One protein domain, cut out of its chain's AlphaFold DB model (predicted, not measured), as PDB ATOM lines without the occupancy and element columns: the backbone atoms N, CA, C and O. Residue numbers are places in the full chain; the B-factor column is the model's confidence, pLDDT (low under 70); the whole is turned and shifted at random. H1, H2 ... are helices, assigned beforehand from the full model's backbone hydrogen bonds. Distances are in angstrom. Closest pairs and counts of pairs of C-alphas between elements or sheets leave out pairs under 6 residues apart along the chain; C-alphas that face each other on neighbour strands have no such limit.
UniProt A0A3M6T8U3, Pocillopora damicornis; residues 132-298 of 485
ATOM      1  N   SER A 132     179.718 240.163 221.656       95.00
ATOM      2  CA  SER A 132     179.922 238.743 221.348       95.00
ATOM      3  C   SER A 132     179.374 238.330 219.980       95.00
ATOM      4  O   SER A 132     179.908 237.409 219.379       95.00
ATOM      5  N   VAL A 133     178.335 239.004 219.480       96.19
ATOM      6  CA  VAL A 133     177.739 238.755 218.157       96.19
ATOM      7  C   VAL A 133     178.567 239.452 217.078       96.19
ATOM      8  O   VAL A 133     178.966 238.834 216.098       96.19
ATOM      9  N   LEU A 134     178.898 240.728 217.304       95.88
ATOM     10  CA  LEU A 134     179.656 241.587 216.390       95.88
ATOM     11  C   LEU A 134     181.089 241.106 216.123       95.88
ATOM     12  O   LEU A 134     181.663 241.480 215.104       95.88
ATOM     13  N   LEU A 135     181.642 240.243 216.983       96.25
ATOM     14  CA  LEU A 135     182.909 239.544 216.742       96.25
ATOM     15  C   LEU A 135     182.889 238.686 215.461       96.25
ATOM     16  O   LEU A 135     183.931 238.499 214.841       96.25
ATOM     17  N   TYR A 136     181.717 238.179 215.069       96.94
ATOM     18  CA  TYR A 136     181.533 237.282 213.922       96.94
ATOM     19  C   TYR A 136     181.006 237.994 212.668       96.94
ATOM     20  O   TYR A 136     180.604 237.329 211.715       96.94
ATOM     21  N   MET A 137     180.970 239.330 212.674       96.56
ATOM     22  CA  MET A 137     180.493 240.112 211.537       96.56
ATOM     23  C   MET A 137     181.605 240.321 210.505       96.56
ATOM     24  O   MET A 137     182.678 240.830 210.832       96.56
ATOM     25  N   ASP A 138     181.339 239.979 209.247       95.38
ATOM     26  CA  ASP A 138     182.285 240.156 208.151       95.38
ATOM     27  C   ASP A 138     182.426 241.642 207.777       95.38
ATOM     28  O   ASP A 138     181.554 242.263 207.161       95.38
ATOM     29  N   ALA A 139     183.571 242.222 208.138       88.69
ATOM     30  CA  ALA A 139     183.898 243.613 207.845       88.69
ATOM     31  C   ALA A 139     184.013 243.917 206.337       88.69
ATOM     32  O   ALA A 139     183.856 245.075 205.946       88.69
ATOM     33  N   THR A 140     184.263 242.919 205.480       89.56
ATOM     34  CA  THR A 140     184.321 243.107 204.020       89.56
ATOM     35  C   THR A 140     182.925 243.321 203.437       89.56
ATOM     36  O   THR A 140     182.728 244.265 202.671       89.56
ATOM     37  N   VAL A 141     181.935 242.546 203.898       92.94
ATOM     38  CA  VAL A 141     180.516 242.715 203.546       92.94
ATOM     39  C   VAL A 141     180.016 244.091 203.998       92.94
ATOM     40  O   VAL A 141     179.420 244.827 203.216       92.94
ATOM     41  N   VAL A 142     180.353 244.503 205.225       89.12
ATOM     42  CA  VAL A 142     179.991 245.834 205.749       89.12
ATOM     43  C   VAL A 142     180.680 246.977 204.979       89.12
ATOM     44  O   VAL A 142     180.106 248.057 204.825       89.12
ATOM     45  N   SER A 143     181.886 246.760 204.448       85.00
ATOM     46  CA  SER A 143     182.577 247.732 203.587       85.00
ATOM     47  C   SER A 143     181.894 247.892 202.219       85.00
ATOM     48  O   SER A 143     181.784 249.010 201.703       85.00
ATOM     49  N   ASP A 144     181.396 246.800 201.638       87.62
ATOM     50  CA  ASP A 144     180.595 246.845 200.409       87.62
ATOM     51  C   ASP A 144     179.242 247.544 200.635       87.62
ATOM     52  O   ASP A 144     178.875 248.438 199.867       87.62
ATOM     53  N   TRP A 145     178.555 247.253 201.748       91.38
ATOM     54  CA  TRP A 145     177.329 247.958 202.144       91.38
ATOM     55  C   TRP A 145     177.504 249.470 202.183       91.38
ATOM     56  O   TRP A 145     176.679 250.198 201.638       91.38
ATOM     57  N   LEU A 146     178.576 249.958 202.816       84.94
ATOM     58  CA  LEU A 146     178.863 251.390 202.875       84.94
ATOM     59  C   LEU A 146     179.092 251.967 201.472       84.94
ATOM     60  O   LEU A 146     178.610 253.056 201.170       84.94
ATOM     61  N   THR A 147     179.777 251.237 200.593       84.75
ATOM     62  CA  THR A 147     180.031 251.671 199.209       84.75
ATOM     63  C   THR A 147     178.723 251.798 198.416       84.75
ATOM     64  O   THR A 147     178.449 252.852 197.824       84.75
ATOM     65  N   ARG A 148     177.858 250.776 198.475       88.31
ATOM     66  CA  ARG A 148     176.525 250.795 197.848       88.31
ATOM     67  C   ARG A 148     175.608 251.851 198.455       88.31
ATOM     68  O   ARG A 148     175.003 252.613 197.708       88.31
ATOM     69  N   ALA A 149     175.550 251.970 199.781       88.25
ATOM     70  CA  ALA A 149     174.702 252.945 200.463       88.25
ATOM     71  C   ALA A 149     175.068 254.394 200.096       88.25
ATOM     72  O   ALA A 149     174.178 255.212 199.873       88.25
ATOM     73  N   ASN A 150     176.358 254.718 199.961       84.38
ATOM     74  CA  ASN A 150     176.783 256.050 199.523       84.38
ATOM     75  C   ASN A 150     176.374 256.347 198.069       84.38
ATOM     76  O   ASN A 150     175.878 257.440 197.789       84.38
ATOM     77  N   THR A 151     176.514 255.371 197.166       84.69
ATOM     78  CA  THR A 151     176.040 255.483 195.772       84.69
ATOM     79  C   THR A 151     174.522 255.683 195.723       84.69
ATOM     80  O   THR A 151     174.032 256.607 195.073       84.69
ATOM     81  N   SER A 152     173.779 254.878 196.485       87.50
ATOM     82  CA  SER A 152     172.326 254.977 196.617       87.50
ATOM     83  C   SER A 152     171.891 256.342 197.153       87.50
ATOM     84  O   SER A 152     171.041 256.980 196.542       87.50
ATOM     85  N   ILE A 153     172.495 256.862 198.231       86.19
ATOM     86  CA  ILE A 153     172.164 258.199 198.764       86.19
ATOM     87  C   ILE A 153     172.345 259.283 197.694       86.19
ATOM     88  O   ILE A 153     171.497 260.172 197.591       86.19
ATOM     89  N   GLN A 154     173.411 259.227 196.890       82.94
ATOM     90  CA  GLN A 154     173.628 260.188 195.802       82.94
ATOM     91  C   GLN A 154     172.506 260.105 194.756       82.94
ATOM     92  O   GLN A 154     171.899 261.126 194.438       82.94
ATOM     93  N   GLN A 155     172.166 258.896 194.298       85.44
ATOM     94  CA  GLN A 155     171.077 258.665 193.343       85.44
ATOM     95  C   GLN A 155     169.713 259.126 193.883       85.44
ATOM     96  O   GLN A 155     168.988 259.832 193.183       85.44
ATOM     97  N   LEU A 156     169.376 258.789 195.135       87.94
ATOM     98  CA  LEU A 156     168.142 259.234 195.794       87.94
ATOM     99  C   LEU A 156     168.090 260.766 195.891       87.94
ATOM    100  O   LEU A 156     167.065 261.367 195.582       87.94
ATOM    101  N   THR A 157     169.203 261.403 196.270       86.50
ATOM    102  CA  THR A 157     169.288 262.864 196.420       86.50
ATOM    103  C   THR A 157     169.079 263.570 195.085       86.50
ATOM    104  O   THR A 157     168.190 264.416 194.981       86.50
ATOM    105  N   SER A 158     169.825 263.183 194.046       85.81
ATOM    106  CA  SER A 158     169.663 263.751 192.703       85.81
ATOM    107  C   SER A 158     168.251 263.525 192.156       85.81
ATOM    108  O   SER A 158     167.665 264.438 191.578       85.81
ATOM    109  N   TRP A 159     167.665 262.343 192.382       88.75
ATOM    110  CA  TRP A 159     166.313 262.031 191.922       88.75
ATOM    111  C   TRP A 159     165.237 262.866 192.628       88.75
ATOM    112  O   TRP A 159     164.366 263.406 191.952       88.75
ATOM    113  N   LEU A 160     165.292 263.023 193.956       90.00
ATOM    114  CA  LEU A 160     164.291 263.794 194.709       90.00
ATOM    115  C   LEU A 160     164.305 265.287 194.383       90.00
ATOM    116  O   LEU A 160     163.242 265.907 194.345       90.00
ATOM    117  N   HIS A 161     165.491 265.854 194.158       86.00
ATOM    118  CA  HIS A 161     165.651 267.260 193.794       86.00
ATOM    119  C   HIS A 161     165.362 267.549 192.315       86.00
ATOM    120  O   HIS A 161     165.251 268.716 191.939       86.00
ATOM    121  N   PHE A 162     165.212 266.523 191.471       86.06
ATOM    122  CA  PHE A 162     164.882 266.708 190.064       86.06
ATOM    123  C   PHE A 162     163.390 267.012 189.855       86.06
ATOM    124  O   PHE A 162     162.512 266.239 190.248       86.06
ATOM    125  N   SER A 163     163.113 268.130 189.175       86.94
ATOM    126  CA  SER A 163     161.763 268.649 188.910       86.94
ATOM    127  C   SER A 163     160.914 268.708 190.188       86.94
ATOM    128  O   SER A 163     161.177 269.518 191.075       86.94
ATOM    129  N   ASP A 164     159.902 267.851 190.275       89.75
ATOM    130  CA  ASP A 164     158.913 267.742 191.340       89.75
ATOM    131  C   ASP A 164     158.742 266.279 191.789       89.75
ATOM    132  O   ASP A 164     157.711 265.916 192.356       89.75
ATOM    133  N   ASN A 165     159.757 265.434 191.551       91.75
ATOM    134  CA  ASN A 165     159.748 264.003 191.874       91.75
ATOM    135  C   ASN A 165     159.402 263.740 193.346       91.75
ATOM    136  O   ASN A 165     158.523 262.927 193.630       91.75
ATOM    137  N   PHE A 166     160.039 264.456 194.286       93.81
ATOM    138  CA  PHE A 166     159.707 264.343 195.711       93.81
ATOM    139  C   PHE A 166     158.236 264.684 195.989       93.81
ATOM    140  O   PHE A 166     157.610 264.023 196.809       93.81
ATOM    141  N   ILE A 167     157.672 265.687 195.312       95.06
ATOM    142  CA  ILE A 167     156.299 266.151 195.548       95.06
ATOM    143  C   ILE A 167     155.285 265.122 195.051       95.06
ATOM    144  O   ILE A 167     154.354 264.788 195.780       95.06
ATOM    145  N   GLN A 168     155.482 264.592 193.839       93.88
ATOM    146  CA  GLN A 168     154.628 263.536 193.291       93.88
ATOM    147  C   GLN A 168     154.709 262.267 194.148       93.88
ATOM    148  O   GLN A 168     153.679 261.711 194.524       93.88
ATOM    149  N   PHE A 169     155.920 261.854 194.539       95.12
ATOM    150  CA  PHE A 169     156.104 260.712 195.431       95.12
ATOM    151  C   PHE A 169     155.482 260.941 196.817       95.12
ATOM    152  O   PHE A 169     154.835 260.044 197.353       95.12
ATOM    153  N   ALA A 170     155.636 262.131 197.402       96.00
ATOM    154  CA  ALA A 170     155.043 262.459 198.695       96.00
ATOM    155  C   ALA A 170     153.509 262.448 198.633       96.00
ATOM    156  O   ALA A 170     152.885 261.950 199.566       96.00
ATOM    157  N   HIS A 171     152.902 262.925 197.541       95.44
ATOM    158  CA  HIS A 171     151.453 262.839 197.335       95.44
ATOM    159  C   HIS A 171     150.986 261.383 197.228       95.44
ATOM    160  O   HIS A 171     150.104 260.959 197.980       95.44
ATOM    161  N   PHE A 172     151.652 260.591 196.380       94.56
ATOM    162  CA  PHE A 172     151.418 259.152 196.269       94.56
ATOM    163  C   PHE A 172     151.499 258.465 197.642       94.56
ATOM    164  O   PHE A 172     150.590 257.741 198.044       94.56
ATOM    165  N   TRP A 173     152.549 258.750 198.416       94.62
ATOM    166  CA  TRP A 173     152.785 258.148 199.727       94.62
ATOM    167  C   TRP A 173     151.804 258.612 200.820       94.62
ATOM    168  O   TRP A 173     151.497 257.861 201.752       94.62
ATOM    169  N   LEU A 174     151.315 259.851 200.760       93.81
ATOM    170  CA  LEU A 174     150.413 260.400 201.775       93.81
ATOM    171  C   LEU A 174     148.942 260.076 201.504       93.81
ATOM    172  O   LEU A 174     148.224 259.789 202.467       93.81
ATOM    173  N   SER A 175     148.526 260.110 200.235       92.88
ATOM    174  CA  SER A 175     147.117 260.176 199.833       92.88
ATOM    175  C   SER A 175     146.660 259.039 198.911       92.88
ATOM    176  O   SER A 175     145.519 258.601 199.042       92.88
ATOM    177  N   GLU A 176     147.513 258.529 198.016       93.38
ATOM    178  CA  GLU A 176     147.106 257.513 197.025       93.38
ATOM    179  C   GLU A 176     147.375 256.075 197.498       93.38
ATOM    180  O   GLU A 176     146.537 255.189 197.328       93.38
ATOM    181  N   MET A 177     148.538 255.820 198.106       92.25
ATOM    182  CA  MET A 177     148.991 254.477 198.471       92.25
ATOM    183  C   MET A 177     148.340 253.992 199.778       92.25
ATOM    184  O   MET A 177     148.614 254.557 200.843       92.25
ATOM    185  N   PRO A 178     147.550 252.897 199.775       92.81
ATOM    186  CA  PRO A 178     146.909 252.395 200.988       92.81
ATOM    187  C   PRO A 178     147.914 251.968 202.064       92.81
ATOM    188  O   PRO A 178     148.950 251.367 201.778       92.81
ATOM    189  N   ARG A 179     147.564 252.184 203.337       89.69
ATOM    190  CA  ARG A 179     148.424 251.853 204.490       89.69
ATOM    191  C   ARG A 179     148.713 250.360 204.662       89.69
ATOM    192  O   ARG A 179     149.642 250.016 205.379       89.69
ATOM    193  N   SER A 180     147.937 249.462 204.057       92.19
ATOM    194  CA  SER A 180     148.317 248.047 203.935       92.19
ATOM    195  C   SER A 180     149.507 247.887 202.989       92.19
ATOM    196  O   SER A 180     150.522 247.338 203.393       92.19
ATOM    197  N   LYS A 181     149.436 248.468 201.785       93.25
ATOM    198  CA  LYS A 181     150.506 248.400 200.779       93.25
ATOM    199  C   LYS A 181     151.797 249.088 201.208       93.25
ATOM    200  O   LYS A 181     152.862 248.557 200.929       93.25
ATOM    201  N   GLN A 182     151.721 250.201 201.939       93.69
ATOM    202  CA  GLN A 182     152.916 250.815 202.537       93.69
ATOM    203  C   GLN A 182     153.627 249.858 203.507       93.69
ATOM    204  O   GLN A 182     154.850 249.763 203.481       93.69
ATOM    205  N   ARG A 183     152.864 249.130 204.335       93.31
ATOM    206  CA  ARG A 183     153.406 248.154 205.292       93.31
ATOM    207  C   ARG A 183     153.974 246.925 204.591       93.31
ATOM    208  O   ARG A 183     155.120 246.595 204.844       93.31
ATOM    209  N   GLU A 184     153.226 246.328 203.661       94.44
ATOM    210  CA  GLU A 184     153.695 245.197 202.844       94.44
ATOM    211  C   GLU A 184     155.015 245.517 202.116       94.44
ATOM    212  O   GLU A 184     155.918 244.686 202.086       94.44
ATOM    213  N   LEU A 185     155.150 246.727 201.557       95.12
ATOM    214  CA  LEU A 185     156.366 247.148 200.857       95.12
ATOM    215  C   LEU A 185     157.547 247.357 201.820       95.12
ATOM    216  O   LEU A 185     158.640 246.873 201.550       95.12
ATOM    217  N   ILE A 186     157.341 248.029 202.958       95.06
ATOM    218  CA  ILE A 186     158.413 248.229 203.950       95.06
ATOM    219  C   ILE A 186     158.832 246.894 204.586       95.06
ATOM    220  O   ILE A 186     160.018 246.678 204.811       95.06
ATOM    221  N   GLU A 187     157.893 245.982 204.838       95.25
ATOM    222  CA  GLU A 187     158.166 244.631 205.346       95.25
ATOM    223  C   GLU A 187     158.970 243.789 204.344       95.25
ATOM    224  O   GLU A 187     159.896 243.081 204.745       95.25
ATOM    225  N   MET A 188     158.686 243.915 203.044       95.69
ATOM    226  CA  MET A 188     159.463 243.281 201.976       95.69
ATOM    227  C   MET A 188     160.915 243.786 201.959       95.69
ATOM    228  O   MET A 188     161.843 242.985 202.060       95.69
ATOM    229  N   GLU A 189     161.122 245.105 201.933       95.62
ATOM    230  CA  GLU A 189     162.465 245.711 201.929       95.62
ATOM    231  C   GLU A 189     163.243 245.463 203.233       95.62
ATOM    232  O   GLU A 189     164.463 245.255 203.224       95.62
ATOM    233  N   PHE A 190     162.549 245.433 204.376       94.69
ATOM    234  CA  PHE A 190     163.147 245.055 205.654       94.69
ATOM    235  C   PHE A 190     163.557 243.577 205.664       94.69
ATOM    236  O   PHE A 190     164.618 243.244 206.187       94.69
ATOM    237  N   THR A 191     162.768 242.688 205.051       96.00
ATOM    238  CA  THR A 191     163.100 241.258 204.936       96.00
ATOM    239  C   THR A 191     164.350 241.046 204.081       96.00
ATOM    240  O   THR A 191     165.274 240.375 204.538       96.00
ATOM    241  N   ILE A 192     164.440 241.700 202.917       95.62
ATOM    242  CA  ILE A 192     165.645 241.695 202.063       95.62
ATOM    243  C   ILE A 192     166.865 242.183 202.862       95.62
ATOM    244  O   ILE A 192     167.912 241.537 202.892       95.62
ATOM    245  N   SER A 193     166.707 243.289 203.593       95.31
ATOM    246  CA  SER A 193     167.771 243.831 204.443       95.31
ATOM    247  C   SER A 193     168.181 242.876 205.575       95.31
ATOM    248  O   SER A 193     169.354 242.816 205.933       95.31
ATOM    249  N   MET A 194     167.242 242.109 206.140       96.06
ATOM    250  CA  MET A 194     167.510 241.113 207.183       96.06
ATOM    251  C   MET A 194     168.246 239.874 206.663       96.06
ATOM    252  O   MET A 194     169.084 239.332 207.385       96.06
ATOM    253  N   GLU A 195     167.952 239.419 205.444       96.44
ATOM    254  CA  GLU A 195     168.706 238.345 204.785       96.44
ATOM    255  C   GLU A 195     170.153 238.773 204.541       96.44
ATOM    256  O   GLU A 195     171.088 238.047 204.883       96.44
ATOM    257  N   GLU A 196     170.344 239.997 204.050       96.38
ATOM    258  CA  GLU A 196     171.669 240.557 203.813       96.38
ATOM    259  C   GLU A 196     172.446 240.769 205.128       96.38
ATOM    260  O   GLU A 196     173.614 240.386 205.221       96.38
ATOM    261  N   ILE A 197     171.796 241.244 206.201       97.06
ATOM    262  CA  ILE A 197     172.408 241.303 207.542       97.06
ATOM    263  C   ILE A 197     172.829 239.909 208.025       97.06
ATOM    264  O   ILE A 197     173.921 239.770 208.573       97.06
ATOM    265  N   LYS A 198     172.014 238.867 207.812       97.00
ATOM    266  CA  LYS A 198     172.361 237.483 208.185       97.00
ATOM    267  C   LYS A 198     173.541 236.942 207.383       97.00
ATOM    268  O   LYS A 198     174.389 236.270 207.966       97.00
ATOM    269  N   PHE A 199     173.647 237.287 206.101       96.88
ATOM    270  CA  PHE A 199     174.799 236.939 205.266       96.88
ATOM    271  C   PHE A 199     176.120 237.483 205.844       96.88
ATOM    272  O   PHE A 199     177.103 236.747 205.909       96.88
ATOM    273  N   ALA A 200     176.129 238.707 206.388       97.12
ATOM    274  CA  ALA A 200     177.306 239.274 207.058       97.12
ATOM    275  C   ALA A 200     177.737 238.534 208.344       97.12
ATOM    276  O   ALA A 200     178.820 238.805 208.853       97.12
ATOM    277  N   PHE A 201     176.937 237.600 208.869       97.62
ATOM    278  CA  PHE A 201     177.291 236.730 210.001       97.62
ATOM    279  C   PHE A 201     177.480 235.257 209.592       97.62
ATOM    280  O   PHE A 201     177.512 234.390 210.467       97.62
ATOM    281  N   GLY A 202     177.612 234.952 208.292       94.75
ATOM    282  CA  GLY A 202     177.657 233.579 207.761       94.75
ATOM    283  C   GLY A 202     178.614 232.650 208.516       94.75
ATOM    284  O   GLY A 202     178.186 231.631 209.046       94.75
ATOM    285  N   ALA A 203     179.871 233.059 208.713       92.44
ATOM    286  CA  ALA A 203     180.856 232.268 209.462       92.44
ATOM    287  C   ALA A 203     180.459 232.000 210.933       92.44
ATOM    288  O   ALA A 203     180.778 230.944 211.482       92.44
ATOM    289  N   GLY A 204     179.755 232.937 211.579       94.56
ATOM    290  CA  GLY A 204     179.235 232.773 212.940       94.56
ATOM    291  C   GLY A 204     178.033 231.830 213.016       94.56
ATOM    292  O   GLY A 204     177.918 231.078 213.986       94.56
ATOM    293  N   LEU A 205     177.176 231.841 211.989       94.88
ATOM    294  CA  LEU A 205     176.037 230.932 211.831       94.88
ATOM    295  C   LEU A 205     176.499 229.502 211.519       94.88
ATOM    296  O   LEU A 205     176.112 228.571 212.224       94.88
ATOM    297  N   ASP A 206     177.370 229.337 210.521       94.25
ATOM    298  CA  ASP A 206     177.912 228.041 210.091       94.25
ATOM    299  C   ASP A 206     178.723 227.369 211.209       94.25
ATOM    300  O   ASP A 206     178.640 226.159 211.421       94.25
ATOM    301  N   GLY A 207     179.478 228.166 211.974       90.94
ATOM    302  CA  GLY A 207     180.206 227.718 213.161       90.94
ATOM    303  C   GLY A 207     179.352 227.579 214.428       90.94
ATOM    304  O   GLY A 207     179.909 227.300 215.490       90.94
ATOM    305  N   GLY A 208     178.036 227.828 214.368       93.69
ATOM    306  CA  GLY A 208     177.121 227.743 215.515       93.69
ATOM    307  C   GLY A 208     177.452 228.681 216.684       93.69
ATOM    308  O   GLY A 208     176.952 228.485 217.790       93.69
ATOM    309  N   SER A 209     178.314 229.677 216.464       95.81
ATOM    310  CA  SER A 209     178.786 230.620 217.485       95.81
ATOM    311  C   SER A 209     177.837 231.804 217.689       95.81
ATOM    312  O   SER A 209     177.866 232.450 218.733       95.81
ATOM    313  N   VAL A 210     176.986 232.078 216.698       96.38
ATOM    314  CA  VAL A 210     175.915 233.076 216.735       96.38
ATOM    315  C   VAL A 210     174.646 232.412 216.214       96.38
ATOM    316  O   VAL A 210     174.685 231.735 215.189       96.38
ATOM    317  N   SER A 211     173.509 232.603 216.885       96.81
ATOM    318  CA  SER A 211     172.227 232.114 216.376       96.81
ATOM    319  C   SER A 211     171.518 233.157 215.505       96.81
ATOM    320  O   SER A 211     171.685 234.367 215.663       96.81
ATOM    321  N   SER A 212     170.621 232.692 214.630       96.00
ATOM    322  CA  SER A 212     169.728 233.574 213.862       96.00
ATOM    323  C   SER A 212     168.881 234.486 214.770       96.00
ATOM    324  O   SER A 212     168.571 235.609 214.383       96.00
ATOM    325  N   GLN A 213     168.573 234.050 216.003       96.62
ATOM    326  CA  GLN A 213     167.843 234.847 216.999       96.62
ATOM    327  C   GLN A 213     168.688 235.995 217.574       96.62
ATOM    328  O   GLN A 213     168.147 237.071 217.833       96.62
ATOM    329  N   ASP A 214     170.001 235.803 217.730       96.69
ATOM    330  CA  ASP A 214     170.921 236.845 218.204       96.69
ATOM    331  C   ASP A 214     171.079 237.958 217.161       96.69
ATOM    332  O   ASP A 214     171.029 239.141 217.500       96.69
ATOM    333  N   ILE A 215     171.191 237.584 215.880       97.00
ATOM    334  CA  ILE A 215     171.247 238.522 214.745       97.00
ATOM    335  C   ILE A 215     169.932 239.297 214.632       97.00
ATOM    336  O   ILE A 215     169.932 240.517 214.491       97.00
ATOM    337  N   ASP A 216     168.803 238.604 214.750       95.94
ATOM    338  CA  ASP A 216     167.465 239.191 214.799       95.94
ATOM    339  C   ASP A 216     167.307 240.199 215.958       95.94
ATOM    340  O   ASP A 216     166.713 241.267 215.790       95.94
ATOM    341  N   ALA A 217     167.831 239.887 217.148       96.88
ATOM    342  CA  ALA A 217     167.803 240.776 218.311       96.88
ATOM    343  C   ALA A 217     168.740 241.986 218.146       96.88
ATOM    344  O   ALA A 217     168.374 243.110 218.514       96.88
ATOM    345  N   PHE A 218     169.917 241.776 217.551       97.06
ATOM    346  CA  PHE A 218     170.848 242.830 217.160       97.06
ATOM    347  C   PHE A 218     170.195 243.784 216.154       97.06
ATOM    348  O   PHE A 218     170.091 244.981 216.426       97.06
ATOM    349  N   ALA A 219     169.668 243.262 215.047       96.12
ATOM    350  CA  ALA A 219     169.052 244.052 213.991       96.12
ATOM    351  C   ALA A 219     167.843 244.851 214.500       96.12
ATOM    352  O   ALA A 219     167.780 246.052 214.263       96.12
ATOM    353  N   ARG A 220     166.948 244.256 215.308       94.19
ATOM    354  CA  ARG A 220     165.849 245.003 215.960       94.19
ATOM    355  C   ARG A 220     166.337 246.055 216.963       94.19
ATOM    356  O   ARG A 220     165.640 247.032 217.200       94.19
ATOM    357  N   SER A 221     167.529 245.908 217.540       95.25
ATOM    358  CA  SER A 221     168.126 246.945 218.400       95.25
ATOM    359  C   SER A 221     168.766 248.082 217.594       95.25
ATOM    360  O   SER A 221     168.818 249.220 218.067       95.25
ATOM    361  N   VAL A 222     169.245 247.795 216.381       94.56
ATOM    362  CA  VAL A 222     169.754 248.790 215.425       94.56
ATOM    363  C   VAL A 222     168.601 249.523 214.726       94.56
ATOM    364  O   VAL A 222     168.675 250.737 214.566       94.56
ATOM    365  N   PHE A 223     167.516 248.822 214.389       93.75
ATOM    366  CA  PHE A 223     166.312 249.304 213.694       93.75
ATOM    367  C   PHE A 223     165.075 249.265 214.590       93.75
ATOM    368  O   PHE A 223     164.026 248.744 214.226       93.75
ATOM    369  N   TRP A 224     165.202 249.823 215.791       93.00
ATOM    370  CA  TRP A 224     164.168 249.759 216.831       93.00
ATOM    371  C   TRP A 224     162.835 250.420 216.462       93.00
ATOM    372  O   TRP A 224     161.834 250.239 217.150       93.00
ATOM    373  N   GLU A 225     162.839 251.246 215.420       91.31
ATOM    374  CA  GLU A 225     161.661 251.935 214.912       91.31
ATOM    375  C   GLU A 225     160.811 251.073 213.966       91.31
ATOM    376  O   GLU A 225     159.636 251.391 213.771       91.31
ATOM    377  N   TYR A 226     161.345 249.949 213.483       90.62
ATOM    378  CA  TYR A 226     160.600 248.929 212.757       90.62
ATOM    379  C   TYR A 226     160.050 247.851 213.717       90.62
ATOM    380  O   TYR A 226     160.771 247.395 214.607       90.62
ATOM    381  N   PRO A 227     158.795 247.388 213.545       87.75
ATOM    382  CA  PRO A 227     157.799 247.867 212.580       87.75
ATOM    383  C   PRO A 227     157.035 249.116 213.057       87.75
ATOM    384  O   PRO A 227     156.438 249.824 212.247       87.75
ATOM    385  N   GLU A 228     157.042 249.397 214.362       87.88
ATOM    386  CA  GLU A 228     156.074 250.277 215.031       87.88
ATOM    387  C   GLU A 228     155.943 251.676 214.408       87.88
ATOM    388  O   GLU A 228     154.835 252.091 214.080       87.88
ATOM    389  N   LYS A 229     157.040 252.411 214.178       88.81
ATOM    390  CA  LYS A 229     156.962 253.780 213.625       88.81
ATOM    391  C   LYS A 229     156.604 253.813 212.139       88.81
ATOM    392  O   LYS A 229     156.081 254.824 211.674       88.81
ATOM    393  N   PHE A 230     156.866 252.744 211.394       85.44
ATOM    394  CA  PHE A 230     156.440 252.635 209.997       85.44
ATOM    395  C   PHE A 230     154.973 252.200 209.872       85.44
ATOM    396  O   PHE A 230     154.301 252.562 208.908       85.44
ATOM    397  N   HIS A 231     154.475 251.416 210.834       81.44
ATOM    398  CA  HIS A 231     153.156 250.784 210.774       81.44
ATOM    399  C   HIS A 231     152.074 251.553 211.560       81.44
ATOM    400  O   HIS A 231     150.886 251.367 211.283       81.44
ATOM    401  N   ASN A 232     152.456 252.426 212.502       82.25
ATOM    402  CA  ASN A 232     151.551 253.259 213.299       82.25
ATOM    403  C   ASN A 232     150.950 254.423 212.476       82.25
ATOM    404  O   ASN A 232     151.634 255.140 211.743       82.25
ATOM    405  N   SER A 233     149.641 254.634 212.638       73.00
ATOM    406  CA  SER A 233     148.861 255.724 212.044       73.00
ATOM    407  C   SER A 233     149.244 257.131 212.519       73.00
ATOM    408  O   SER A 233     149.013 258.094 211.793       73.00
ATOM    409  N   GLU A 234     149.811 257.276 213.718       78.81
ATOM    410  CA  GLU A 234     150.257 258.568 214.260       78.81
ATOM    411  C   GLU A 234     151.548 259.047 213.584       78.81
ATOM    412  O   GLU A 234     151.720 260.233 213.312       78.81
ATOM    413  N   THR A 235     152.433 258.114 213.234       81.31
ATOM    414  CA  THR A 235     153.719 258.364 212.570       81.31
ATOM    415  C   THR A 235     153.620 258.164 211.055       81.31
ATOM    416  O   THR A 235     154.564 257.717 210.404       81.31
ATOM    417  N   LYS A 236     152.471 258.541 210.470       77.94
ATOM    418  CA  LYS A 236     152.096 258.315 209.058       77.94
ATOM    419  C   LYS A 236     153.089 258.847 208.013       77.94
ATOM    420  O   LYS A 236     152.986 258.527 206.828       77.94
ATOM    421  N   ASP A 237     154.005 259.697 208.440       87.56
ATOM    422  CA  ASP A 237     154.958 260.452 207.643       87.56
ATOM    423  C   ASP A 237     156.428 260.126 207.977       87.56
ATOM    424  O   ASP A 237     157.347 260.747 207.441       87.56
ATOM    425  N   PHE A 238     156.662 259.136 208.844       91.50
ATOM    426  CA  PHE A 238     157.987 258.750 209.328       91.50
ATOM    427  C   PHE A 238     158.947 258.363 208.196       91.50
ATOM    428  O   PHE A 238     160.101 258.792 208.193       91.50
ATOM    429  N   PHE A 239     158.447 257.649 207.183       94.19
ATOM    430  CA  PHE A 239     159.212 257.330 205.977       94.19
ATOM    431  C   PHE A 239     159.693 258.595 205.239       94.19
ATOM    432  O   PHE A 239     160.873 258.704 204.917       94.19
ATOM    433  N   LEU A 240     158.822 259.594 205.041       94.56
ATOM    434  CA  LEU A 240     159.185 260.850 204.367       94.56
ATOM    435  C   LEU A 240     160.189 261.681 205.182       94.56
ATOM    436  O   LEU A 240     161.059 262.332 204.601       94.56
ATOM    437  N   LYS A 241     160.119 261.619 206.520       91.44
ATOM    438  CA  LYS A 241     161.106 262.243 207.418       91.44
ATOM    439  C   LYS A 241     162.491 261.624 207.261       91.44
ATOM    440  O   LYS A 241     163.468 262.364 207.158       91.44
ATOM    441  N   ILE A 242     162.576 260.291 207.221       92.19
ATOM    442  CA  ILE A 242     163.827 259.569 206.956       92.19
ATOM    443  C   ILE A 242     164.350 259.935 205.567       92.19
ATOM    444  O   ILE A 242     165.490 260.381 205.447       92.19
ATOM    445  N   LEU A 243     163.506 259.819 204.541       92.44
ATOM    446  CA  LEU A 243     163.880 260.058 203.152       92.44
ATOM    447  C   LEU A 243     164.449 261.470 202.944       92.44
ATOM    448  O   LEU A 243     165.541 261.625 202.397       92.44
ATOM    449  N   LEU A 244     163.773 262.504 203.459       89.62
ATOM    450  CA  LEU A 244     164.286 263.871 203.361       89.62
ATOM    451  C   LEU A 244     165.540 264.086 204.223       89.62
ATOM    452  O   LEU A 244     166.401 264.880 203.858       89.62
ATOM    453  N   CYS A 245     165.688 263.375 205.347       88.19
ATOM    454  CA  CYS A 245     166.902 263.426 206.162       88.19
ATOM    455  C   CYS A 245     168.123 262.862 205.418       88.19
ATOM    456  O   CYS A 245     169.189 263.483 205.478       88.19
ATOM    457  N   LEU A 246     167.979 261.741 204.700       85.12
ATOM    458  CA  LEU A 246     169.041 261.163 203.862       85.12
ATOM    459  C   LEU A 246     169.509 262.162 202.798       85.12
ATOM    460  O   LEU A 246     170.700 262.456 202.693       85.12
ATOM    461  N   CYS A 247     168.559 262.747 202.072       78.06
ATOM    462  CA  CYS A 247     168.835 263.659 200.963       78.06
ATOM    463  C   CYS A 247     169.112 265.107 201.402       78.06
ATOM    464  O   CYS A 247     169.466 265.947 200.585       78.06
ATOM    465  N   SER A 248     169.027 265.403 202.705       76.38
ATOM    466  CA  SER A 248     169.108 266.763 203.265       76.38
ATOM    467  C   SER A 248     170.400 267.530 203.005       76.38
ATOM    468  O   SER A 248     170.477 268.713 203.328       76.38
ATOM    469  N   GLY A 249     171.460 266.864 202.547       67.19
ATOM    470  CA  GLY A 249     172.731 267.543 202.373       67.19
ATOM    471  C   GLY A 249     173.370 268.021 203.690       67.19
ATOM    472  O   GLY A 249     174.290 268.826 203.605       67.19
ATOM    473  N   LYS A 250     173.006 267.512 204.884       68.56
ATOM    474  CA  LYS A 250     173.699 267.856 206.149       68.56
ATOM    475  C   LYS A 250     174.264 266.658 206.922       68.56
ATOM    476  O   LYS A 250     173.598 265.650 207.124       68.56
ATOM    477  N   LYS A 251     175.507 266.802 207.419       71.50
ATOM    478  CA  LYS A 251     176.195 265.771 208.229       71.50
ATOM    479  C   LYS A 251     175.474 265.511 209.561       71.50
ATOM    480  O   LYS A 251     175.304 264.362 209.949       71.50
ATOM    481  N   ASN A 252     175.027 266.565 210.252       75.69
ATOM    482  CA  ASN A 252     174.510 266.467 211.628       75.69
ATOM    483  C   ASN A 252     173.132 265.791 211.736       75.69
ATOM    484  O   ASN A 252     172.897 265.046 212.684       75.69
ATOM    485  N   THR A 253     172.239 266.016 210.771       78.50
ATOM    486  CA  THR A 253     170.909 265.382 210.697       78.50
ATOM    487  C   THR A 253     171.038 263.890 210.406       78.50
ATOM    488  O   THR A 253     170.530 263.066 211.163       78.50
ATOM    489  N   TYR A 254     171.819 263.541 209.380       82.62
ATOM    490  CA  TYR A 254     172.148 262.156 209.046       82.62
ATOM    491  C   TYR A 254     172.835 261.430 210.213       82.62
ATOM    492  O   TYR A 254     172.441 260.334 210.601       82.62
ATOM    493  N   ARG A 255     173.803 262.085 210.863       83.38
ATOM    494  CA  ARG A 255     174.456 261.584 212.076       83.38
ATOM    495  C   ARG A 255     173.467 261.300 213.208       83.38
ATOM    496  O   ARG A 255     173.603 260.269 213.862       83.38
ATOM    497  N   ALA A 256     172.505 262.192 213.457       87.56
ATOM    498  CA  ALA A 256     171.491 261.985 214.487       87.56
ATOM    499  C   ALA A 256     170.653 260.730 214.185       87.56
ATOM    500  O   ALA A 256     170.544 259.860 215.049       87.56
ATOM    501  N   LEU A 257     170.177 260.596 212.940       88.88
ATOM    502  CA  LEU A 257     169.433 259.434 212.440       88.88
ATOM    503  C   LEU A 257     170.203 258.113 212.630       88.88
ATOM    504  O   LEU A 257     169.636 257.147 213.143       88.88
ATOM    505  N   LEU A 258     171.493 258.075 212.275       89.25
ATOM    506  CA  LEU A 258     172.339 256.890 212.469       89.25
ATOM    507  C   LEU A 258     172.652 256.609 213.945       89.25
ATOM    508  O   LEU A 258     172.802 255.455 214.328       89.25
ATOM    509  N   SER A 259     172.743 257.632 214.797       89.00
ATOM    510  CA  SER A 259     173.035 257.444 216.226       89.00
ATOM    511  C   SER A 259     171.837 256.973 217.067       89.00
ATOM    512  O   SER A 259     172.026 256.570 218.217       89.00
ATOM    513  N   ASP A 260     170.620 257.001 216.511       90.88
ATOM    514  CA  ASP A 260     169.380 256.567 217.172       90.88
ATOM    515  C   ASP A 260     169.241 255.029 217.198       90.88
ATOM    516  O   ASP A 260     168.370 254.448 216.554       90.88
ATOM    517  N   VAL A 261     170.135 254.365 217.938       92.69
ATOM    518  CA  VAL A 261     170.153 252.904 218.156       92.69
ATOM    519  C   VAL A 261     169.829 252.543 219.605       92.69
ATOM    520  O   VAL A 261     170.176 253.276 220.535       92.69
ATOM    521  N   GLN A 262     169.215 251.381 219.835       93.62
ATOM    522  CA  GLN A 262     168.892 250.875 221.175       93.62
ATOM    523  C   GLN A 262     169.935 249.915 221.767       93.62
ATOM    524  O   GLN A 262     169.788 249.528 222.921       93.62
ATOM    525  N   CYS A 263     171.027 249.605 221.066       92.44
ATOM    526  CA  CYS A 263     172.173 248.866 221.611       92.44
ATOM    527  C   CYS A 263     173.265 249.783 222.213       92.44
ATOM    528  O   CYS A 263     173.240 251.008 222.054       92.44
ATOM    529  N   SER A 264     174.225 249.202 222.944       89.94
ATOM    530  CA  SER A 264     175.412 249.911 223.445       89.94
ATOM    531  C   SER A 264     176.666 249.037 223.492       89.94
ATOM    532  O   SER A 264     176.595 247.852 223.806       89.94
ATOM    533  N   THR A 265     177.820 249.645 223.219       90.50
ATOM    534  CA  THR A 265     179.146 249.013 223.240       90.50
ATOM    535  C   THR A 265     180.204 250.021 223.694       90.50
ATOM    536  O   THR A 265     180.005 251.234 223.569       90.50
ATOM    537  N   SER A 266     181.320 249.531 224.230       88.25
ATOM    538  CA  SER A 266     182.525 250.322 224.512       88.25
ATOM    539  C   SER A 266     183.601 250.188 223.424       88.25
ATOM    540  O   SER A 266     184.558 250.965 223.423       88.25
ATOM    541  N   ASN A 267     183.456 249.247 222.481       90.12
ATOM    542  CA  ASN A 267     184.417 249.026 221.403       90.12
ATOM    543  C   ASN A 267     184.132 249.957 220.208       90.12
ATOM    544  O   ASN A 267     183.062 249.913 219.603       90.12
ATOM    545  N   LYS A 268     185.127 250.769 219.822       87.06
ATOM    546  CA  LYS A 268     185.035 251.705 218.687       87.06
ATOM    547  C   LYS A 268     184.740 251.009 217.349       87.06
ATOM    548  O   LYS A 268     183.977 251.560 216.563       87.06
ATOM    549  N   GLN A 269     185.280 249.812 217.107       88.19
ATOM    550  CA  GLN A 269     185.019 249.050 215.876       88.19
ATOM    551  C   GLN A 269     183.560 248.586 215.815       88.19
ATOM    552  O   GLN A 269     182.885 248.758 214.806       88.19
ATOM    553  N   TYR A 270     183.030 248.083 216.929       92.06
ATOM    554  CA  TYR A 270     181.638 247.640 217.019       92.06
ATOM    555  C   TYR A 270     180.644 248.798 216.867       92.06
ATOM    556  O   TYR A 270     179.603 248.617 216.240       92.06
ATOM    557  N   VAL A 271     180.987 250.016 217.318       89.25
ATOM    558  CA  VAL A 271     180.218 251.225 216.967       89.25
ATOM    559  C   VAL A 271     180.172 251.432 215.450       89.25
ATOM    560  O   VAL A 271     179.100 251.706 214.920       89.25
ATOM    561  N   GLN A 272     181.298 251.297 214.740       87.81
ATOM    562  CA  GLN A 272     181.316 251.453 213.279       87.81
ATOM    563  C   GLN A 272     180.430 250.407 212.594       87.81
ATOM    564  O   GLN A 272     179.629 250.783 211.745       87.81
ATOM    565  N   LEU A 273     180.499 249.136 213.010       91.94
ATOM    566  CA  LEU A 273     179.635 248.070 212.483       91.94
ATOM    567  C   LEU A 273     178.146 248.348 212.745       91.94
ATOM    568  O   LEU A 273     177.338 248.250 211.824       91.94
ATOM    569  N   ILE A 274     177.776 248.771 213.960       93.56
ATOM    570  CA  ILE A 274     176.402 249.173 214.315       93.56
ATOM    571  C   ILE A 274     175.899 250.307 213.408       93.56
ATOM    572  O   ILE A 274     174.803 250.218 212.851       93.56
ATOM    573  N   LEU A 275     176.688 251.374 213.249       91.44
ATOM    574  CA  LEU A 275     176.294 252.547 212.462       91.44
ATOM    575  C   LEU A 275     176.265 252.251 210.957       91.44
ATOM    576  O   LEU A 275     175.385 252.758 210.264       91.44
ATOM    577  N   ALA A 276     177.183 251.420 210.458       90.62
ATOM    578  CA  ALA A 276     177.208 250.969 209.071       90.62
ATOM    579  C   ALA A 276     176.011 250.066 208.754       90.62
ATOM    580  O   ALA A 276     175.329 250.299 207.761       90.62
ATOM    581  N   THR A 277     175.688 249.123 209.648       95.00
ATOM    582  CA  THR A 277     174.466 248.307 209.571       95.00
ATOM    583  C   THR A 277     173.229 249.202 209.523       95.00
ATOM    584  O   THR A 277     172.368 248.993 208.675       95.00
ATOM    585  N   ARG A 278     173.157 250.240 210.376       94.38
ATOM    586  CA  ARG A 278     172.040 251.199 210.376       94.38
ATOM    587  C   ARG A 278     171.931 251.978 209.069       94.38
ATOM    588  O   ARG A 278     170.843 252.075 208.512       94.38
ATOM    589  N   ALA A 279     173.046 252.525 208.587       91.94
ATOM    590  CA  ALA A 279     173.093 253.264 207.330       91.94
ATOM    591  C   ALA A 279     172.634 252.392 206.157       91.94
ATOM    592  O   ALA A 279     171.791 252.820 205.377       91.94
ATOM    593  N   PHE A 280     173.134 251.158 206.100       93.44
ATOM    594  CA  PHE A 280     172.782 250.154 205.107       93.44
ATOM    595  C   PHE A 280     171.263 249.948 204.993       93.44
ATOM    596  O   PHE A 280     170.701 250.307 203.959       93.44
ATOM    597  N   ALA A 281     170.565 249.456 206.030       94.44
ATOM    598  CA  ALA A 281     169.146 249.132 205.833       94.44
ATOM    599  C   ALA A 281     168.237 250.370 205.772       94.44
ATOM    600  O   ALA A 281     167.241 250.332 205.057       94.44
ATOM    601  N   VAL A 282     168.578 251.494 206.431       93.19
ATOM    602  CA  VAL A 282     167.824 252.749 206.225       93.19
ATOM    603  C   VAL A 282     167.873 253.152 204.746       93.19
ATOM    604  O   VAL A 282     166.846 253.509 204.171       93.19
ATOM    605  N   VAL A 283     169.053 253.090 204.119       92.94
ATOM    606  CA  VAL A 283     169.216 253.456 202.709       92.94
ATOM    607  C   VAL A 283     168.571 252.428 201.787       92.94
ATOM    608  O   VAL A 283     167.848 252.840 200.886       92.94
ATOM    609  N   ASN A 284     168.763 251.124 202.016       93.69
ATOM    610  CA  ASN A 284     168.138 250.078 201.200       93.69
ATOM    611  C   ASN A 284     166.608 250.185 201.215       93.69
ATOM    612  O   ASN A 284     166.011 250.222 200.144       93.69
ATOM    613  N   ILE A 285     165.979 250.340 202.387       94.38
ATOM    614  CA  ILE A 285     164.517 250.493 202.496       94.38
ATOM    615  C   ILE A 285     164.035 251.740 201.742       94.38
ATOM    616  O   ILE A 285     163.045 251.679 201.014       94.38
ATOM    617  N   CYS A 286     164.736 252.874 201.857       95.06
ATOM    618  CA  CYS A 286     164.381 254.072 201.094       95.06
ATOM    619  C   CYS A 286     164.593 253.904 199.579       95.06
ATOM    620  O   CYS A 286     163.765 254.386 198.804       95.06
ATOM    621  N   SER A 287     165.661 253.221 199.161       93.88
ATOM    622  CA  SER A 287     165.946 252.922 197.755       93.88
ATOM    623  C   SER A 287     164.904 251.990 197.147       93.88
ATOM    624  O   SER A 287     164.347 252.336 196.111       93.88
ATOM    625  N   GLY A 288     164.603 250.854 197.781       94.75
ATOM    626  CA  GLY A 288     163.650 249.865 197.270       94.75
ATOM    627  C   GLY A 288     162.225 250.411 197.176       94.75
ATOM    628  O   GLY A 288     161.596 250.317 196.122       94.75
ATOM    629  N   VAL A 289     161.759 251.132 198.206       94.88
ATOM    630  CA  VAL A 289     160.454 251.825 198.172       94.88
ATOM    631  C   VAL A 289     160.371 252.840 197.022       94.88
ATOM    632  O   VAL A 289     159.345 252.918 196.340       94.88
ATOM    633  N   LEU A 290     161.432 253.620 196.781       93.25
ATOM    634  CA  LEU A 290     161.455 254.566 195.663       93.25
ATOM    635  C   LEU A 290     161.599 253.880 194.305       93.25
ATOM    636  O   LEU A 290     161.025 254.356 193.328       93.25
ATOM    637  N   GLU A 291     162.323 252.771 194.220       92.81
ATOM    638  CA  GLU A 291     162.484 252.019 192.980       92.81
ATOM    639  C   GLU A 291     161.176 251.323 192.576       92.81
ATOM    640  O   GLU A 291     160.781 251.400 191.413       92.81
ATOM    641  N   PHE A 292     160.419 250.787 193.540       94.06
ATOM    642  CA  PHE A 292     159.037 250.346 193.335       94.06
ATOM    643  C   PHE A 292     158.167 251.464 192.735       94.06
ATOM    644  O   PHE A 292     157.480 251.245 191.736       94.06
ATOM    645  N   TYR A 293     158.226 252.681 193.293       92.94
ATOM    646  CA  TYR A 293     157.472 253.825 192.766       92.94
ATOM    647  C   TYR A 293     157.887 254.184 191.328       92.94
ATOM    648  O   TYR A 293     157.025 254.337 190.459       92.94
ATOM    649  N   LYS A 294     159.194 254.255 191.036       90.06
ATOM    650  CA  LYS A 294     159.693 254.505 189.671       90.06
ATOM    651  C   LYS A 294     159.193 253.442 188.689       90.06
ATOM    652  O   LYS A 294     158.695 253.791 187.623       90.06
ATOM    653  N   GLN A 295     159.264 252.161 189.048       90.38
ATOM    654  CA  GLN A 295     158.819 251.063 188.183       90.38
ATOM    655  C   GLN A 295     157.300 251.060 187.951       90.38
ATOM    656  O   GLN A 295     156.854 250.750 186.842       90.38
ATOM    657  N   ALA A 296     156.516 251.422 188.970       87.19
ATOM    658  CA  ALA A 296     155.060 251.490 188.893       87.19
ATOM    659  C   ALA A 296     154.557 252.665 188.033       87.19
ATOM    660  O   ALA A 296     153.584 252.500 187.298       87.19
ATOM    661  N   PHE A 297     155.221 253.828 188.089       80.50
ATOM    662  CA  PHE A 297     154.702 255.071 187.502       80.50
ATOM    663  C   PHE A 297     155.556 255.680 186.377       80.50
ATOM    664  O   PHE A 297     155.101 256.621 185.728       80.50
ATOM    665  N   ASN A 298     156.778 255.199 186.119       67.06
ATOM    666  CA  ASN A 298     157.760 255.989 185.369       67.06
ATOM    667  C   ASN A 298     158.675 255.173 184.428       67.06
ATOM    668  O   ASN A 298     159.821 254.853 184.735       67.06
TER     669      ASN A 298
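This is residues 132 to 298 of the 485 residues of a protein of Pocillopora damicornis (UniProt A0A3M6T8U3). One long helix, H9, runs through the middle of an elongated all-helix body, and the other two long helices, H1 and H3, cross it at a slant. The short helices H5, H7 and H8 pack crosswise on H9, while H2 lies at one end of the body and little H4 at the other. The printed part has 167 residues with nine named helices, H1 to H9 in chain order, and no named strand. It is compact, with a radius of gyration of the C-alphas of 16.3 A and spans of 48 by 31 by 27 A.

H9, residues 268 to 297, is the hub, touching five helices. With residues 273 to 287 alone it touches H1, residues 139 to 161, at a steep tilt of 42 degrees, the same way; the closest C-alphas, of Ala 149 and Phe 280, are 5.7 A apart. With residues 277 to 289 alone it touches H3, residues 179 to 199, at a steep tilt of 43 degrees, opposite ways; the closest C-alphas are those of Glu 189 and Ile 285, 5.2 A. H1 and H3 are near each other. H9 only just touches H5, residues 212 to 222, with 3 pairs of C-alphas within 8 A, the closest those of Val 222 and Arg 278, 6.0 A. H7, residues 238 to 247, and H8, residues 251 to 259, form a helical hairpin; their closest C-alphas are those of Cys 245 and Tyr 254, 6.1 A. H7 touches H9 about perpendicular at 75 degrees, closest at the C-alphas of Leu 243 and Cys 286, 6.3 A; H8 does so at 76 degrees, closest at those of Leu 258 and Leu 275, 5.9 A. H2, residues 165 to 176, only just touches H1, only at the corner, with 3 pairs of C-alphas within 8 A. H6, residues 228 to 231, touches H3, with the C-alphas of Arg 183 and His 231 closest at 6.1 A. H4, residues 202 to 206, meets H3 only through their link. Every O i to N i+4 pair is within hydrogen-bond range in H1, H2, H4, H5, H7, H8 and H9, and 16 of 17 in H3; H6 is too short for such a pair.

H1 begins at C-alpha 139, (183.898, 243.613, 207.845), and is 33.0 A long. H3 measures 30.3 A. H9 measures 43.6 A and ends at C-alpha 297, (154.702, 255.071, 187.502).

The C-alphas farthest apart, of Ser 163 and Gly 208, are 51.2 A apart. The printed part has no cut and no long link. Its mean pLDDT is 90.6; residues 249 to 250 and 298 are under 70.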